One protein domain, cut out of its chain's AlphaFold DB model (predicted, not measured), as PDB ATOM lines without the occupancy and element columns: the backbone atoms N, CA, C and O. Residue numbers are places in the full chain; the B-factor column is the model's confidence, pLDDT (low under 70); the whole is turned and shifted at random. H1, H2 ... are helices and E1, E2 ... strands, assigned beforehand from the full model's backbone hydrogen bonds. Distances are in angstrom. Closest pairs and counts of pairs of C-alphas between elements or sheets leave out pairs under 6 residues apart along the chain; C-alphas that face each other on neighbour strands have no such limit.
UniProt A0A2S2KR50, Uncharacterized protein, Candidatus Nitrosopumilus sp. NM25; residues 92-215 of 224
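AT A GLANCE: This is residues 92 to 215 of the 224 residues of an uncharacterized protein of Candidatus Nitrosopumilus sp. NM25 (UniProt A0A2S2KR50). Two antiparallel sheets lie face to face as a sandwich, with their strands crossed at 47 degrees; the larger one, E1-E7-E6-E5, is strongly twisted and built round two long strands, E6 and E7, and the smaller one is E2-E3-E4. The one short helix, H1, sits beside edge strand E5 of the larger sheet. The printed part has 124 residues, with seven named strands and one named helix in the order E1 E2 E3 E4 E5 E6 E7 H1, and its class is mostly strand. It is compact, with a radius of gyration of the C-alphas of 14.1 A, and spans 43 by 29 by 26 A.

HOW THE PARTS SIT: In the larger sheet the inner strands E6, residues 166 to 178, and E7, residues 181 to 192, form a hairpin, with N 171 and O 187 2.8 A apart, within hydrogen-bond range. E6 bends by 67 degrees at residue 175. Edge strand E1, residues 96 to 101, is antiparallel to E7, with N 98 and O 186 at 2.9 A. The other edge strand, E5, residues 154 to 160, forms a hairpin with E6, with N 157 and O 168 at 2.8 A. E5 E6 E7 is a meander, each strand the antiparallel neighbour of the one before, and so is E2 E3 E4 in the smaller sheet: E2, residues 114 to 121, E3, residues 126 to 131, and E4, residues 146 to 149. N 118 and O 128 of E2 and E3 are 2.9 A apart, and N 129 and O 147 of E3 and E4 3.0 A. Between the sheets, the closest C-alphas of E1 and E2 are those of Phe 100 and Val 117, 7.0 A apart, and those of E4 and E6 are Leu 149 and Tyr 172, 7.2 A apart. E3 and E6 are near each other. H1, residues 202 to 209, stands at the level of the larger sheet, at a height over the sheet of 1.3 A; its closest C-alphas to E5 are those of Ser 209 and Phe 155, 4.5 A apart. With its residues 203 to 207 it only grazes the smaller sheet. Every O i to N i+4 pair in H1 is within hydrogen-bond range.

IN THESE COORDINATES: E7 is 35.0 A from first to last C-alpha, E6 33.4 A and E2 19.2 A. C-alpha 96, where E1 begins, is at (163.096, 123.082, 139.550); C-alpha 181, where E7 begins, is at (152.008, 127.014, 157.044); C-alpha 209, where H1 ends, is at (173.822, 138.666, 142.220).

THE WHOLE: The C-alphas farthest apart, those of Asp 179 and Ala 196, are 45.5 A apart. The printed part has no cut. The links E1 to E2 and E3 to E4 are long. Mean pLDDT of the printed part is 76.6; 29 residues are under 70, among them 133 to 144.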
ATOM      1  N   SER A  92     162.356 119.230 131.644       68.44
ATOM      2  CA  SER A  92     163.224 119.247 132.848       68.44
ATOM      3  C   SER A  92     164.375 120.250 132.784       68.44
ATOM      4  O   SER A  92     164.903 120.667 133.810       68.44
ATOM      5  N   GLU A  93     164.767 120.648 131.578       68.44
ATOM      6  CA  GLU A  93     165.744 121.706 131.337       68.44
ATOM      7  C   GLU A  93     165.290 123.082 131.837       68.44
ATOM      8  O   GLU A  93     166.139 123.944 132.022       68.44
ATOM      9  N   TYR A  94     163.995 123.272 132.107       66.25
ATOM     10  CA  TYR A  94     163.471 124.487 132.730       66.25
ATOM     11  C   TYR A  94     163.773 124.568 134.223       66.25
ATOM     12  O   TYR A  94     163.473 125.581 134.837       66.25
ATOM     13  N   GLY A  95     164.361 123.528 134.811       76.81
ATOM     14  CA  GLY A  95     164.802 123.543 136.195       76.81
ATOM     15  C   GLY A  95     163.732 123.080 137.176       76.81
ATOM     16  O   GLY A  95     162.908 122.208 136.882       76.81
ATOM     17  N   GLU A  96     163.796 123.613 138.388       81.94
ATOM     18  CA  GLU A  96     163.096 123.082 139.550       81.94
ATOM     19  C   GLU A  96     162.446 124.196 140.371       81.94
ATOM     20  O   GLU A  96     163.022 125.255 140.596       81.94
ATOM     21  N   PHE A  97     161.246 123.934 140.869       83.38
ATOM     22  CA  PHE A  97     160.587 124.726 141.889       83.38
ATOM     23  C   PHE A  97     160.930 124.184 143.274       83.38
ATOM     24  O   PHE A  97     160.867 122.974 143.515       83.38
ATOM     25  N   LEU A  98     161.244 125.094 144.189       87.81
ATOM     26  CA  LEU A  98     161.552 124.806 145.583       87.81
ATOM     27  C   LEU A  98     160.524 125.498 146.477       87.81
ATOM     28  O   LEU A  98     160.369 126.715 146.396       87.81
ATOM     29  N   TYR A  99     159.840 124.740 147.334       89.31
ATOM     30  CA  TYR A  99     158.929 125.286 148.345       89.31
ATOM     31  C   TYR A  99     159.552 125.102 149.717       89.31
ATOM     32  O   TYR A  99     159.641 123.982 150.231       89.31
ATOM     33  N   PHE A 100     159.996 126.217 150.280       90.75
ATOM     34  CA  PHE A 100     160.695 126.271 151.550       90.75
ATOM     35  C   PHE A 100     159.732 126.756 152.639       90.75
ATOM     36  O   PHE A 100     159.174 127.842 152.482       90.75
ATOM     37  N   PRO A 101     159.483 125.997 153.719       91.12
ATOM     38  CA  PRO A 101     158.650 126.488 154.808       91.12
ATOM     39  C   PRO A 101     159.309 127.682 155.498       91.12
ATOM     40  O   PRO A 101     160.507 127.660 155.783       91.12
ATOM     41  N   ASP A 102     158.511 128.702 155.792       92.12
ATOM     42  CA  ASP A 102     158.958 129.869 156.548       92.12
ATOM     43  C   ASP A 102     159.536 129.467 157.913       92.12
ATOM     44  O   ASP A 102     158.908 128.730 158.680       92.12
ATOM     45  N   GLY A 103     160.750 129.938 158.194       89.75
ATOM     46  CA  GLY A 103     161.478 129.698 159.434       89.75
ATOM     47  C   GLY A 103     162.153 128.329 159.536       89.75
ATOM     48  O   GLY A 103     162.822 128.075 160.542       89.75
ATOM     49  N   LEU A 104     162.018 127.451 158.532       89.88
ATOM     50  CA  LEU A 104     162.714 126.166 158.527       89.88
ATOM     51  C   LEU A 104     164.217 126.382 158.325       89.88
ATOM     52  O   LEU A 104     164.637 127.106 157.427       89.88
ATOM     53  N   THR A 105     165.018 125.683 159.122       88.06
ATOM     54  CA  THR A 105     166.462 125.546 158.925       88.06
ATOM     55  C   THR A 105     166.766 124.136 158.420       88.06
ATOM     56  O   THR A 105     166.271 123.166 158.990       88.06
ATOM     57  N   THR A 106     167.580 124.007 157.372       81.69
ATOM     58  CA  THR A 106     167.989 122.725 156.787       81.69
ATOM     59  C   THR A 106     169.505 122.574 156.748       81.69
ATOM     60  O   THR A 106     170.231 123.489 156.367       81.69
ATOM     61  N   ASP A 107     169.988 121.379 157.073       72.62
ATOM     62  CA  ASP A 107     171.392 121.004 156.880       72.62
ATOM     63  C   ASP A 107     171.642 120.376 155.491       72.62
ATOM     64  O   ASP A 107     172.764 119.973 155.173       72.62
ATOM     65  N   ASP A 108     170.605 120.260 154.647       68.62
ATOM     66  CA  ASP A 108     170.705 119.645 153.323       68.62
ATOM     67  C   ASP A 108     171.261 120.629 152.283       68.62
ATOM     68  O   ASP A 108     170.526 121.315 151.575       68.62
ATOM     69  N   GLY A 109     172.588 120.629 152.127       59.94
ATOM     70  CA  GLY A 109     173.307 121.410 151.109       59.94
ATOM     71  C   GLY A 109     172.995 121.039 149.648       59.94
ATOM     72  O   GLY A 109     173.704 121.461 148.743       59.94
ATOM     73  N   ARG A 110     171.975 120.215 149.377       64.88
ATOM     74  CA  ARG A 110     171.480 119.956 148.012       64.88
ATOM     75  C   ARG A 110     170.420 120.962 147.561       64.88
ATOM     76  O   ARG A 110     170.101 120.989 146.378       64.88
ATOM     77  N   LEU A 111     169.886 121.780 148.468       73.06
ATOM     78  CA  LEU A 111     168.795 122.724 148.203       73.06
ATOM     79  C   LEU A 111     169.326 124.108 147.814       73.06
ATOM     80  O   LEU A 111     169.001 125.107 148.447       73.06
ATOM     81  N   PHE A 112     170.175 124.162 146.784       78.62
ATOM     82  CA  PHE A 112     170.780 125.417 146.311       78.62
ATOM     83  C   PHE A 112     171.593 126.153 147.394       78.62
ATOM     84  O   PHE A 112     171.586 127.376 147.447       78.62
ATOM     85  N   ASP A 113     172.254 125.417 148.293       79.25
ATOM     86  CA  ASP A 113     172.985 125.956 149.453       79.25
ATOM     87  C   ASP A 113     172.130 126.845 150.393       79.25
ATOM     88  O   ASP A 113     172.665 127.525 151.271       79.25
ATOM     89  N   ILE A 114     170.798 126.838 150.253       83.81
ATOM     90  CA  ILE A 114     169.882 127.568 151.136       83.81
ATOM     91  C   ILE A 114     169.790 126.815 152.463       83.81
ATOM     92  O   ILE A 114     169.289 125.693 152.523       83.81
ATOM     93  N   HIS A 115     170.244 127.460 153.534       85.06
ATOM     94  CA  HIS A 115     170.167 126.952 154.900       85.06
ATOM     95  C   HIS A 115     168.836 127.288 155.553       85.06
ATOM     96  O   HIS A 115     168.250 126.458 156.244       85.06
ATOM     97  N   LYS A 116     168.369 128.522 155.365       89.00
ATOM     98  CA  LYS A 116     167.182 129.035 156.041       89.00
ATOM     99  C   LYS A 116     166.514 130.122 155.219       89.00
ATOM    100  O   LYS A 116     167.189 130.898 154.543       89.00
ATOM    101  N   VAL A 117     165.191 130.206 155.321       90.25
ATOM    102  CA  VAL A 117     164.397 131.295 154.748       90.25
ATOM    103  C   VAL A 117     163.415 131.806 155.795       90.25
ATOM    104  O   VAL A 117     162.714 131.011 156.413       90.25
ATOM    105  N   ASP A 118     163.360 133.122 155.990       93.12
ATOM    106  CA  ASP A 118     162.411 133.775 156.896       93.12
ATOM    107  C   ASP A 118     161.587 134.831 156.153       93.12
ATOM    108  O   ASP A 118     162.137 135.667 155.434       93.12
ATOM    109  N   LEU A 119     160.279 134.868 156.382       92.31
ATOM    110  CA  LEU A 119     159.413 135.965 155.970       92.31
ATOM    111  C   LEU A 119     159.555 137.123 156.966       92.31
ATOM    112  O   LEU A 119     159.050 137.094 158.085       92.31
ATOM    113  N   ILE A 120     160.260 138.175 156.554       92.31
ATOM    114  CA  ILE A 120     160.544 139.339 157.404       92.31
ATOM    115  C   ILE A 120     159.335 140.271 157.489       92.31
ATOM    116  O   ILE A 120     159.118 140.931 158.508       92.31
ATOM    117  N   ASN A 121     158.542 140.336 156.418       88.69
ATOM    118  CA  ASN A 121     157.343 141.158 156.364       88.69
ATOM    119  C   ASN A 121     156.237 140.454 155.566       88.69
ATOM    120  O   ASN A 121     156.370 140.245 154.360       88.69
ATOM    121  N   HIS A 122     155.133 140.132 156.246       84.75
ATOM    122  CA  HIS A 122     153.974 139.469 155.644       84.75
ATOM    123  C   HIS A 122     153.219 140.354 154.643       84.75
ATOM    124  O   HIS A 122     152.685 139.835 153.666       84.75
ATOM    125  N   ASP A 123     153.201 141.673 154.848       86.50
ATOM    126  CA  ASP A 123     152.479 142.611 153.983       86.50
ATOM    127  C   ASP A 123     153.223 142.839 152.664       86.50
ATOM    128  O   ASP A 123     152.621 142.852 151.592       86.50
ATOM    129  N   THR A 124     154.548 143.015 152.727       85.19
ATOM    130  CA  THR A 124     155.383 143.277 151.541       85.19
ATOM    131  C   THR A 124     155.981 142.016 150.926       85.19
ATOM    132  O   THR A 124     156.672 142.113 149.913       85.19
ATOM    133  N   LYS A 125     155.749 140.846 151.536       85.50
ATOM    134  CA  LYS A 125     156.354 139.560 151.158       85.50
ATOM    135  C   LYS A 125     157.882 139.613 151.054       85.50
ATOM    136  O   LYS A 125     158.481 138.949 150.207       85.50
ATOM    137  N   GLN A 126     158.515 140.431 151.890       86.81
ATOM    138  CA  GLN A 126     159.969 140.524 151.941       86.81
ATOM    139  C   GLN A 126     160.521 139.333 152.714       86.81
ATOM    140  O   GLN A 126     160.133 139.116 153.864       86.81
ATOM    141  N   ILE A 127     161.450 138.606 152.106       90.12
ATOM    142  CA  ILE A 127     162.073 137.431 152.715       90.12
ATOM    143  C   ILE A 127     163.537 137.701 153.036       90.12
ATOM    144  O   ILE A 127     164.166 138.552 152.411       90.12
ATOM    145  N   ARG A 128     164.085 136.937 153.971       89.75
ATOM    146  CA  ARG A 128     165.513 136.810 154.234       89.75
ATOM    147  C   ARG A 128     165.954 135.394 153.915       89.75
ATOM    148  O   ARG A 128     165.237 134.458 154.250       89.75
ATOM    149  N   ILE A 129     167.135 135.246 153.330       87.75
ATOM    150  CA  ILE A 129     167.753 133.941 153.088       87.75
ATOM    151  C   ILE A 129     169.090 133.877 153.807       87.75
ATOM    152  O   ILE A 129     169.847 134.850 153.785       87.75
ATOM    153  N   GLU A 130     169.356 132.731 154.422       86.25
ATOM    154  CA  GLU A 130     170.648 132.347 154.977       86.25
ATOM    155  C   GLU A 130     171.193 131.187 154.141       86.25
ATOM    156  O   GLU A 130     170.477 130.218 153.874       86.25
ATOM    157  N   PHE A 131     172.450 131.283 153.720       81.31
ATOM    158  CA  PHE A 131     173.139 130.233 152.967       81.31
ATOM    159  C   PHE A 131     174.090 129.451 153.875       81.31
ATOM    160  O   PHE A 131     174.731 130.048 154.741       81.31
ATOM    161  N   ALA A 132     174.213 128.138 153.665       73.62
ATOM    162  CA  ALA A 132     175.194 127.303 154.361       73.62
ATOM    163  C   ALA A 132     175.744 126.196 153.458       73.62
ATOM    164  O   ALA A 132     175.109 125.755 152.506       73.62
ATOM    165  N   ASN A 133     176.919 125.689 153.843       63.16
ATOM    166  CA  ASN A 133     177.584 124.529 153.250       63.16
ATOM    167  C   ASN A 133     177.880 124.658 151.758       63.16
ATOM    168  O   ASN A 133     177.287 123.979 150.926       63.16
ATOM    169  N   HIS A 134     178.927 125.410 151.429       57.78
ATOM    170  CA  HIS A 134     179.456 125.343 150.085       57.78
ATOM    171  C   HIS A 134     180.422 124.160 149.949       57.78
ATOM    172  O   HIS A 134     181.462 124.106 150.607       57.78
ATOM    173  N   ASN A 135     180.097 123.201 149.077       50.91
ATOM    174  CA  ASN A 135     180.939 122.037 148.771       50.91
ATOM    175  C   ASN A 135     182.144 122.446 147.895       50.91
ATOM    176  O   ASN A 135     182.388 121.901 146.817       50.91
ATOM    177  N   THR A 136     182.888 123.463 148.327       47.12
ATOM    178  CA  THR A 136     184.112 123.894 147.662       47.12
ATOM    179  C   THR A 136     185.289 123.112 148.209       47.12
ATOM    180  O   THR A 136     185.577 123.070 149.400       47.12
ATOM    181  N   SER A 137     186.013 122.476 147.298       43.12
ATOM    182  CA  SER A 137     187.407 122.141 147.547       43.12
ATOM    183  C   SER A 137     188.206 123.422 147.257       43.12
ATOM    184  O   SER A 137     188.261 123.782 146.075       43.12
ATOM    185  N   PRO A 138     188.742 124.173 148.250       49.62
ATOM    186  CA  PRO A 138     189.055 123.802 149.640       49.62
ATOM    187  C   PRO A 138     188.092 124.337 150.746       49.62
ATOM    188  O   PRO A 138     187.448 125.364 150.557       49.62
ATOM    189  N   PRO A 139     188.079 123.686 151.934       44.06
ATOM    190  CA  PRO A 139     187.112 123.843 153.044       44.06
ATOM    191  C   PRO A 139     187.189 125.136 153.886       44.06
ATOM    192  O   PRO A 139     186.583 125.206 154.950       44.06
ATOM    193  N   GLU A 140     187.926 126.161 153.458       45.06
ATOM    194  CA  GLU A 140     188.149 127.384 154.257       45.06
ATOM    195  C   GLU A 140     187.017 128.424 154.131       45.06
ATOM    196  O   GLU A 140     187.096 129.504 154.709       45.06
ATOM    197  N   LEU A 141     185.945 128.099 153.403       50.66
ATOM    198  CA  LEU A 141     184.848 129.006 153.056       50.66
ATOM    199  C   LEU A 141     183.499 128.476 153.566       50.66
ATOM    200  O   LEU A 141     182.533 128.393 152.812       50.66
ATOM    201  N   GLN A 142     183.411 128.096 154.843       54.59
ATOM    202  CA  GLN A 142     182.105 128.151 155.506       54.59
ATOM    203  C   GLN A 142     181.767 129.630 155.659       54.59
ATOM    204  O   GLN A 142     182.400 130.333 156.447       54.59
ATOM    205  N   PHE A 143     180.832 130.115 154.855       63.38
ATOM    206  CA  PHE A 143     180.354 131.480 154.947       63.38
ATOM    207  C   PHE A 143     178.838 131.455 155.027       63.38
ATOM    208  O   PHE A 143     178.178 130.668 154.352       63.38
ATOM    209  N   GLU A 144     178.317 132.329 155.870       68.62
ATOM    210  CA  GLU A 144     176.906 132.654 155.903       68.62
ATOM    211  C   GLU A 144     176.760 134.012 155.243       68.62
ATOM    212  O   GLU A 144     177.459 134.972 155.581       68.62
ATOM    213  N   TYR A 145     175.857 134.080 154.281       73.06
ATOM    214  CA  TYR A 145     175.468 135.326 153.662       73.06
ATOM    215  C   TYR A 145     173.978 135.537 153.916       73.06
ATOM    216  O   TYR A 145     173.192 134.593 153.836       73.06
ATOM    217  N   TYR A 146     173.608 136.780 154.219       77.44
ATOM    218  CA  TYR A 146     172.239 137.166 154.529       77.44
ATOM    219  C   TYR A 146     171.773 138.223 153.536       77.44
ATOM    220  O   TYR A 146     172.319 139.327 153.488       77.44
ATOM    221  N   ALA A 147     170.732 137.901 152.776       81.56
ATOM    222  CA  ALA A 147     170.080 138.828 151.854       81.56
ATOM    223  C   ALA A 147     168.628 139.033 152.239       81.56
ATOM    224  O   ALA A 147     167.986 138.089 152.688       81.56
ATOM    225  N   ASN A 148     168.105 140.233 151.978       86.44
ATOM    226  CA  ASN A 148     166.665 140.438 151.889       86.44
ATOM    227  C   ASN A 148     166.264 140.433 150.417       86.44
ATOM    228  O   ASN A 148     166.789 141.252 149.663       86.44
ATOM    229  N   LEU A 149     165.333 139.560 150.038       85.12
ATOM    230  CA  LEU A 149     164.805 139.494 148.682       85.12
ATOM    231  C   LEU A 149     163.359 139.980 148.615       85.12
ATOM    232  O   LEU A 149     162.564 139.795 149.544       85.12
ATOM    233  N   VAL A 150     163.024 140.578 147.479       85.75
ATOM    234  CA  VAL A 150     161.654 140.862 147.045       85.75
ATOM    235  C   VAL A 150     161.337 140.060 145.790       85.75
ATOM    236  O   VAL A 150     162.240 139.596 145.096       85.75
ATOM    237  N   GLN A 151     160.049 139.863 145.526       83.00
ATOM    238  CA  GLN A 151     159.571 139.065 144.400       83.00
ATOM    239  C   GLN A 151     160.236 139.488 143.076       83.00
ATOM    240  O   GLN A 151     160.331 140.683 142.789       83.00
ATOM    241  N   GLY A 152     160.679 138.505 142.292       75.94
ATOM    242  CA  GLY A 152     161.386 138.680 141.018       75.94
ATOM    243  C   GLY A 152     162.899 138.870 141.155       75.94
ATOM    244  O   GLY A 152     163.614 138.827 140.158       75.94
ATOM    245  N   GLN A 153     163.428 139.057 142.371       81.19
ATOM    246  CA  GLN A 153     164.878 139.082 142.553       81.19
ATOM    247  C   GLN A 153     165.477 137.694 142.384       81.19
ATOM    248  O   GLN A 153     164.926 136.676 142.817       81.19
ATOM    249  N   THR A 154     166.654 137.684 141.775       80.31
ATOM    250  CA  THR A 154     167.378 136.479 141.393       80.31
ATOM    251  C   THR A 154     168.788 136.509 141.948       80.31
ATOM    252  O   THR A 154     169.305 137.577 142.244       80.31
ATOM    253  N   PHE A 155     169.428 135.357 142.085       83.12
ATOM    254  CA  PHE A 155     170.824 135.267 142.500       83.12
ATOM    255  C   PHE A 155     171.439 133.939 142.054       83.12
ATOM    256  O   PHE A 155     170.729 132.979 141.756       83.12
ATOM    257  N   VAL A 156     172.769 133.860 142.008       82.38
ATOM    258  CA  VAL A 156     173.470 132.595 141.756       82.38
ATOM    259  C   VAL A 156     173.801 131.948 143.090       82.38
ATOM    260  O   VAL A 156     174.628 132.452 143.838       82.38
ATOM    261  N   SER A 157     173.155 130.827 143.378       78.88
ATOM    262  CA  SER A 157     173.179 130.168 144.686       78.88
ATOM    263  C   SER A 157     174.350 129.202 144.881       78.88
ATOM    264  O   SER A 157     174.887 129.088 145.975       78.88
ATOM    265  N   HIS A 158     174.773 128.518 143.816       76.31
ATOM    266  CA  HIS A 158     175.798 127.480 143.884       76.31
ATOM    267  C   HIS A 158     176.477 127.275 142.521       76.31
ATOM    268  O   HIS A 158     175.837 127.434 141.485       76.31
ATOM    269  N   CYS A 159     177.738 126.834 142.513       74.50
ATOM    270  CA  CYS A 159     178.493 126.387 141.339       74.50
ATOM    271  C   CYS A 159     178.777 124.875 141.413       74.50
ATOM    272  O   CYS A 159     179.572 124.438 142.244       74.50
ATOM    273  N   THR A 160     178.178 124.073 140.526       65.50
ATOM    274  CA  THR A 160     178.350 122.611 140.492       65.50
ATOM    275  C   THR A 160     179.519 122.159 139.601       65.50
ATOM    276  O   THR A 160     179.875 122.788 138.599       65.50
ATOM    277  N   GLY A 161     180.091 120.997 139.941       55.84
ATOM    278  CA  GLY A 161     181.038 120.252 139.101       55.84
ATOM    279  C   GLY A 161     182.515 120.418 139.476       55.84
ATOM    280  O   GLY A 161     182.942 121.435 140.016       55.84
ATOM    281  N   THR A 162     183.327 119.403 139.160       52.72
ATOM    282  CA  THR A 162     184.776 119.375 139.449       52.72
ATOM    283  C   THR A 162     185.567 120.475 138.733       52.72
ATOM    284  O   THR A 162     186.656 120.823 139.181       52.72
ATOM    285  N   ASP A 163     185.032 121.028 137.640       54.62
ATOM    286  CA  ASP A 163     185.592 122.164 136.901       54.62
ATOM    287  C   ASP A 163     184.787 123.470 137.070       54.62
ATOM    288  O   ASP A 163     185.148 124.478 136.462       54.62
ATOM    289  N   ARG A 164     183.747 123.467 137.925       66.44
ATOM    290  CA  ARG A 164     182.922 124.626 138.325       66.44
ATOM    291  C   ARG A 164     182.231 125.379 137.180       66.44
ATOM    292  O   ARG A 164     181.907 126.551 137.328       66.44
ATOM    293  N   LYS A 165     181.998 124.731 136.035       69.25
ATOM    294  CA  LYS A 165     181.414 125.374 134.841       69.25
ATOM    295  C   LYS A 165     179.894 125.469 134.842       69.25
ATOM    296  O   LYS A 165     179.340 125.994 133.881       69.25
ATOM    297  N   MET A 166     179.220 124.950 135.859       73.69
ATOM    298  CA  MET A 166     177.765 124.996 135.972       73.69
ATOM    299  C   MET A 166     177.379 125.743 137.246       73.69
ATOM    300  O   MET A 166     178.075 125.632 138.250       73.69
ATOM    301  N   GLY A 167     176.291 126.501 137.208       76.06
ATOM    302  CA  GLY A 167     175.746 127.244 138.336       76.06
ATOM    303  C   GLY A 167     174.246 127.023 138.491       76.06
ATOM    304  O   GLY A 167     173.589 126.539 137.569       76.06
ATOM    305  N   HIS A 168     173.716 127.371 139.658       79.94
ATOM    306  CA  HIS A 168     172.285 127.412 139.944       79.94
ATOM    307  C   HIS A 168     171.842 128.860 140.100       79.94
ATOM    308  O   HIS A 168     172.200 129.515 141.080       79.94
ATOM    309  N   VAL A 169     171.056 129.349 139.147       80.94
ATOM    310  CA  VAL A 169     170.354 130.632 139.272       80.94
ATOM    311  C   VAL A 169     169.040 130.369 139.975       80.94
ATOM    312  O   VAL A 169     168.321 129.460 139.575       80.94
ATOM    313  N   VAL A 170     168.742 131.148 141.003       83.94
ATOM    314  CA  VAL A 170     167.539 131.016 141.817       83.94
ATOM    315  C   VAL A 170     166.786 132.334 141.791       83.94
ATOM    316  O   VAL A 170     167.372 133.382 142.044       83.94
ATOM    317  N   GLU A 171     165.493 132.277 141.498       84.69
ATOM    318  CA  GLU A 171     164.563 133.403 141.525       84.69
ATOM    319  C   GLU A 171     163.542 133.215 142.643       84.69
ATOM    320  O   GLU A 171     162.949 132.142 142.775       84.69
ATOM    321  N   TYR A 172     163.313 134.262 143.437       86.50
ATOM    322  CA  TYR A 172     162.209 134.297 144.391       86.50
ATOM    323  C   TYR A 172     160.910 134.696 143.683       86.50
ATOM    324  O   TYR A 172     160.784 135.812 143.178       86.50
ATOM    325  N   LEU A 173     159.921 133.798 143.683       83.44
ATOM    326  CA  LEU A 173     158.681 133.996 142.935       83.44
ATOM    327  C   LEU A 173     157.528 134.527 143.781       83.44
ATOM    328  O   LEU A 173     156.828 135.436 143.343       83.44
ATOM    329  N   ASP A 174     157.248 133.915 144.930       86.88
ATOM    330  CA  ASP A 174     156.034 134.216 145.698       86.88
ATOM    331  C   ASP A 174     156.063 133.578 147.093       86.88
ATOM    332  O   ASP A 174     156.855 132.677 147.374       86.88
ATOM    333  N   THR A 175     155.126 133.983 147.944       89.31
ATOM    334  CA  THR A 175     154.747 133.248 149.155       89.31
ATOM    335  C   THR A 175     153.305 132.777 149.070       89.31
ATOM    336  O   THR A 175     152.430 133.462 148.532       89.31
ATOM    337  N   PHE A 176     153.040 131.593 149.613       87.62
ATOM    338  CA  PHE A 176     151.700 131.015 149.674       87.62
ATOM    339  C   PHE A 176     151.507 130.212 150.961       87.62
ATOM    340  O   PHE A 176     152.472 129.875 151.640       87.62
ATOM    341  N   GLU A 177     150.257 129.910 151.301       88.12
ATOM    342  CA  GLU A 177     149.902 129.187 152.523       88.12
ATOM    343  C   GLU A 177     149.247 127.844 152.182       88.12
ATOM    344  O   GLU A 177     148.389 127.775 151.299       88.12
ATOM    345  N   ILE A 178     149.645 126.785 152.890       84.50
ATOM    346  CA  ILE A 178     148.971 125.480 152.893       84.50
ATOM    347  C   ILE A 178     148.795 125.064 154.351       84.50
ATOM    348  O   ILE A 178     149.769 125.029 155.099       84.50
ATOM    349  N   ASP A 179     147.561 124.755 154.752       86.00
ATOM    350  CA  ASP A 179     147.219 124.283 156.102       86.00
ATOM    351  C   ASP A 179     147.768 125.165 157.246       86.00
ATOM    352  O   ASP A 179     148.167 124.670 158.301       86.00
ATOM    353  N   GLY A 180     147.792 126.490 157.051       86.62
ATOM    354  CA  GLY A 180     148.305 127.446 158.040       86.62
ATOM    355  C   GLY A 180     149.830 127.590 158.073       86.62
ATOM    356  O   GLY A 180     150.341 128.360 158.885       86.62
ATOM    357  N   GLN A 181     150.563 126.873 157.216       89.12
ATOM    358  CA  GLN A 181     152.008 127.014 157.044       89.12
ATOM    359  C   GLN A 181     152.311 127.868 155.811       89.12
ATOM    360  O   GLN A 181     151.871 127.557 154.702       89.12
ATOM    361  N   THR A 182     153.118 128.911 155.997       91.56
ATOM    362  CA  THR A 182     153.648 129.729 154.900       91.56
ATOM    363  C   THR A 182     154.817 129.016 154.229       91.56
ATOM    364  O   THR A 182     155.729 128.530 154.905       91.56
ATOM    365  N   TYR A 183     154.807 129.002 152.902       90.56
ATOM    366  CA  TYR A 183     155.885 128.525 152.049       90.56
ATOM    367  C   TYR A 183     156.400 129.664 151.175       90.56
ATOM    368  O   TYR A 183     155.623 130.457 150.637       90.56
ATOM    369  N   ILE A 184     157.717 129.713 151.020       92.38
ATOM    370  CA  ILE A 184     158.434 130.581 150.100       92.38
ATOM    371  C   ILE A 184     158.759 129.769 148.850       92.38
ATOM    372  O   ILE A 184     159.328 128.678 148.931       92.38
ATOM    373  N   GLU A 185     158.369 130.296 147.697       88.38
ATOM    374  CA  GLU A 185     158.583 129.671 146.402       88.38
ATOM    375  C   GLU A 185     159.810 130.240 145.699       88.38
ATOM    376  O   GLU A 185     159.891 131.445 145.447       88.38
ATOM    377  N   PHE A 186     160.699 129.345 145.281       87.69
ATOM    378  CA  PHE A 186     161.791 129.661 144.375       87.69
ATOM    379  C   PHE A 186     161.697 128.867 143.081       87.69
ATOM    380  O   PHE A 186     161.194 127.741 143.067       87.69
ATOM    381  N   TRP A 187     162.253 129.431 142.017       84.50
ATOM    382  CA  TRP A 187     162.572 128.722 140.784       84.50
ATOM    383  C   TRP A 187     164.089 128.689 140.607       84.50
ATOM    384  O   TRP A 187     164.733 129.729 140.534       84.50
ATOM    385  N   GLY A 188     164.662 127.488 140.585       82.50
ATOM    386  CA  GLY A 188     166.063 127.227 140.287       82.50
ATOM    387  C   GLY A 188     166.277 126.711 138.863       82.50
ATOM    388  O   GLY A 188     165.566 125.811 138.423       82.50
ATOM    389  N   SER A 189     167.301 127.215 138.175       77.56
ATOM    390  CA  SER A 189     167.723 126.770 136.840       77.56
ATOM    391  C   SER A 189     169.217 126.453 136.804       77.56
ATOM    392  O   SER A 189     170.029 127.128 137.444       77.56
ATOM    393  N   HIS A 190     169.599 125.439 136.024       75.94
ATOM    394  CA  HIS A 190     170.999 125.068 135.815       75.94
ATOM    395  C   HIS A 190     171.577 125.827 134.624       75.94
ATOM    396  O   HIS A 190     171.127 125.665 133.493       75.94
ATOM    397  N   VAL A 191     172.626 126.605 134.859       72.81
ATOM    398  CA  VAL A 191     173.248 127.454 133.837       72.81
ATOM    399  C   VAL A 191     174.711 127.105 133.657       72.81
ATOM    400  O   VAL A 191     175.382 126.691 134.599       72.81
ATOM    401  N   LYS A 192     175.241 127.306 132.451       75.38
ATOM    402  CA  LYS A 192     176.688 127.262 132.244       75.38
ATOM    403  C   LYS A 192     177.301 128.589 132.688       75.38
ATOM    404  O   LYS A 192     176.936 129.639 132.169       75.38
ATOM    405  N   MET A 193     178.264 128.533 133.600       75.69
ATOM    406  CA  MET A 193     178.987 129.706 134.083       75.69
ATOM    407  C   MET A 193     179.973 130.208 133.015       75.69
ATOM    408  O   MET A 193     180.753 129.413 132.479       75.69
ATOM    409  N   PRO A 194     179.970 131.515 132.697       73.31
ATOM    410  CA  PRO A 194     181.005 132.143 131.886       73.31
ATOM    411  C   PRO A 194     182.409 131.920 132.454       73.31
ATOM    412  O   PRO A 194     182.610 132.004 133.666       73.31
ATOM    413  N   ASP A 195     183.405 131.760 131.578       76.00
ATOM    414  CA  ASP A 195     184.806 131.557 131.988       76.00
ATOM    415  C   ASP A 195     185.346 132.711 132.852       76.00
ATOM    416  O   ASP A 195     186.209 132.504 133.699       76.00
ATOM    417  N   ALA A 196     184.810 133.926 132.677       73.44
ATOM    418  CA  ALA A 196     185.174 135.092 133.477       73.44
ATOM    419  C   ALA A 196     184.810 134.953 134.966       73.44
ATOM    420  O   ALA A 196     185.407 135.643 135.782       73.44
ATOM    421  N   LEU A 197     183.859 134.080 135.315       71.50
ATOM    422  CA  LEU A 197     183.438 133.800 136.692       71.50
ATOM    423  C   LEU A 197     184.174 132.586 137.291       71.50
ATOM    424  O   LEU A 197     183.792 132.088 138.351       71.50
ATOM    425  N   LEU A 198     185.227 132.092 136.621       71.69
ATOM    426  CA  LEU A 198     186.039 130.963 137.071       71.69
ATOM    427  C   LEU A 198     187.423 131.423 137.577       71.69
ATOM    428  O   LEU A 198     188.091 132.206 136.902       71.69
ATOM    429  N   PRO A 199     187.912 130.888 138.718       71.88
ATOM    430  CA  PRO A 199     187.244 129.930 139.600       71.88
ATOM    431  C   PRO A 199     186.088 130.578 140.373       71.88
ATOM    432  O   PRO A 199     186.198 131.719 140.808       71.88
ATOM    433  N   CYS A 200     185.008 129.820 140.575       71.50
ATOM    434  CA  CYS A 200     183.816 130.329 141.248       71.50
ATOM    435  C   CYS A 200     184.136 130.760 142.696       71.50
ATOM    436  O   CYS A 200     184.566 129.927 143.505       71.50
ATOM    437  N   GLN A 201     183.976 132.062 142.961       74.62
ATOM    438  CA  GLN A 201     184.126 132.754 144.245       74.62
ATOM    439  C   GLN A 201     182.727 133.107 144.749       74.62
ATOM    440  O   GLN A 201     182.116 134.070 144.298       74.62
ATOM    441  N   MET A 202     182.156 132.227 145.567       75.81
ATOM    442  CA  MET A 202     180.713 132.238 145.823       75.81
ATOM    443  C   MET A 202     180.193 133.281 146.797       75.81
ATOM    444  O   MET A 202     179.114 133.786 146.500       75.81
ATOM    445  N   PRO A 203     180.911 133.673 147.864       74.44
ATOM    446  CA  PRO A 203     180.515 134.843 148.642       74.44
ATOM    447  C   PRO A 203     180.336 136.075 147.748       74.44
ATOM    448  O   PRO A 203     179.284 136.710 147.769       74.44
ATOM    449  N   GLU A 204     181.322 136.344 146.893       75.19
ATOM    450  CA  GLU A 204     181.345 137.486 145.984       75.19
ATOM    451  C   GLU A 204     180.260 137.370 144.903       75.19
ATOM    452  O   GLU A 204     179.559 138.335 144.605       75.19
ATOM    453  N   LEU A 205     180.081 136.178 144.324       76.62
ATOM    454  CA  LEU A 205     179.061 135.921 143.307       76.62
ATOM    455  C   LEU A 205     177.638 136.077 143.864       76.62
ATOM    456  O   LEU A 205     176.792 136.700 143.218       76.62
ATOM    457  N   ILE A 206     177.368 135.517 145.047       78.25
ATOM    458  CA  ILE A 206     176.076 135.638 145.733       78.25
ATOM    459  C   ILE A 206     175.817 137.114 146.033       78.25
ATOM    460  O   ILE A 206     174.823 137.656 145.550       78.25
ATOM    461  N   GLU A 207     176.737 137.788 146.731       76.06
ATOM    462  CA  GLU A 207     176.597 139.196 147.129       76.06
ATOM    463  C   GLU A 207     176.288 140.112 145.937       76.06
ATOM    464  O   GLU A 207     175.396 140.959 146.012       76.06
ATOM    465  N   HIS A 208     176.981 139.915 144.814       76.38
ATOM    466  CA  HIS A 208     176.786 140.722 143.613       76.38
ATOM    467  C   HIS A 208     175.574 140.319 142.763       76.38
ATOM    468  O   HIS A 208     175.157 141.107 141.914       76.38
ATOM    469  N   SER A 209     174.989 139.135 142.978       76.44
ATOM    470  CA  SER A 209     173.822 138.666 142.220       76.44
ATOM    471  C   SER A 209     172.488 138.937 142.916       76.44
ATOM    472  O   SER A 209     171.518 139.181 142.226       76.44
ATOM    473  N   ILE A 210     172.431 139.024 144.242       75.31
ATOM    474  CA  ILE A 210     171.212 139.313 145.029       75.31
ATOM    475  C   ILE A 210     170.409 140.565 144.644       75.31
ATOM    476  O   ILE A 210     169.178 140.505 144.674       75.31
ATOM    477  N   PRO A 211     171.021 141.720 144.318       67.75
ATOM    478  CA  PRO A 211     170.238 142.868 143.872       67.75
ATOM    479  C   PRO A 211     169.776 142.715 142.419       67.75
ATOM    480  O   PRO A 211     169.107 143.612 141.905       67.75
ATOM    481  N   TYR A 212     170.170 141.637 141.740       63.41
ATOM    482  CA  TYR A 212     169.973 141.498 140.318       63.41
ATOM    483  C   TYR A 212     168.609 140.894 140.011       63.41
ATOM    484  O   TYR A 212     168.188 139.866 140.540       63.41
ATOM    485  N   ASP A 213     167.923 141.567 139.105       58.91
ATOM    486  CA  ASP A 213     166.772 141.030 138.419       58.91
ATOM    487  C   ASP A 213     167.267 140.419 137.094       58.91
ATOM    488  O   ASP A 213     167.352 141.099 136.065       58.91
ATOM    489  N   LEU A 214     167.639 139.132 137.120       51.44
ATOM    490  CA  LEU A 214     167.955 138.346 135.918       51.44
ATOM    491  C   LEU A 214     166.725 138.212 135.005       51.44
ATOM    492  O   LEU A 214     166.881 137.884 133.825       51.44
ATOM    493  N   SER A 215     165.516 138.542 135.475       46.34
ATOM    494  CA  SER A 215     164.329 138.640 134.620       46.34
ATOM    495  C   SER A 215     164.376 139.874 133.699       46.34
ATOM    496  O   SER A 215     163.730 139.880 132.645       46.34
TER     497      SER A 215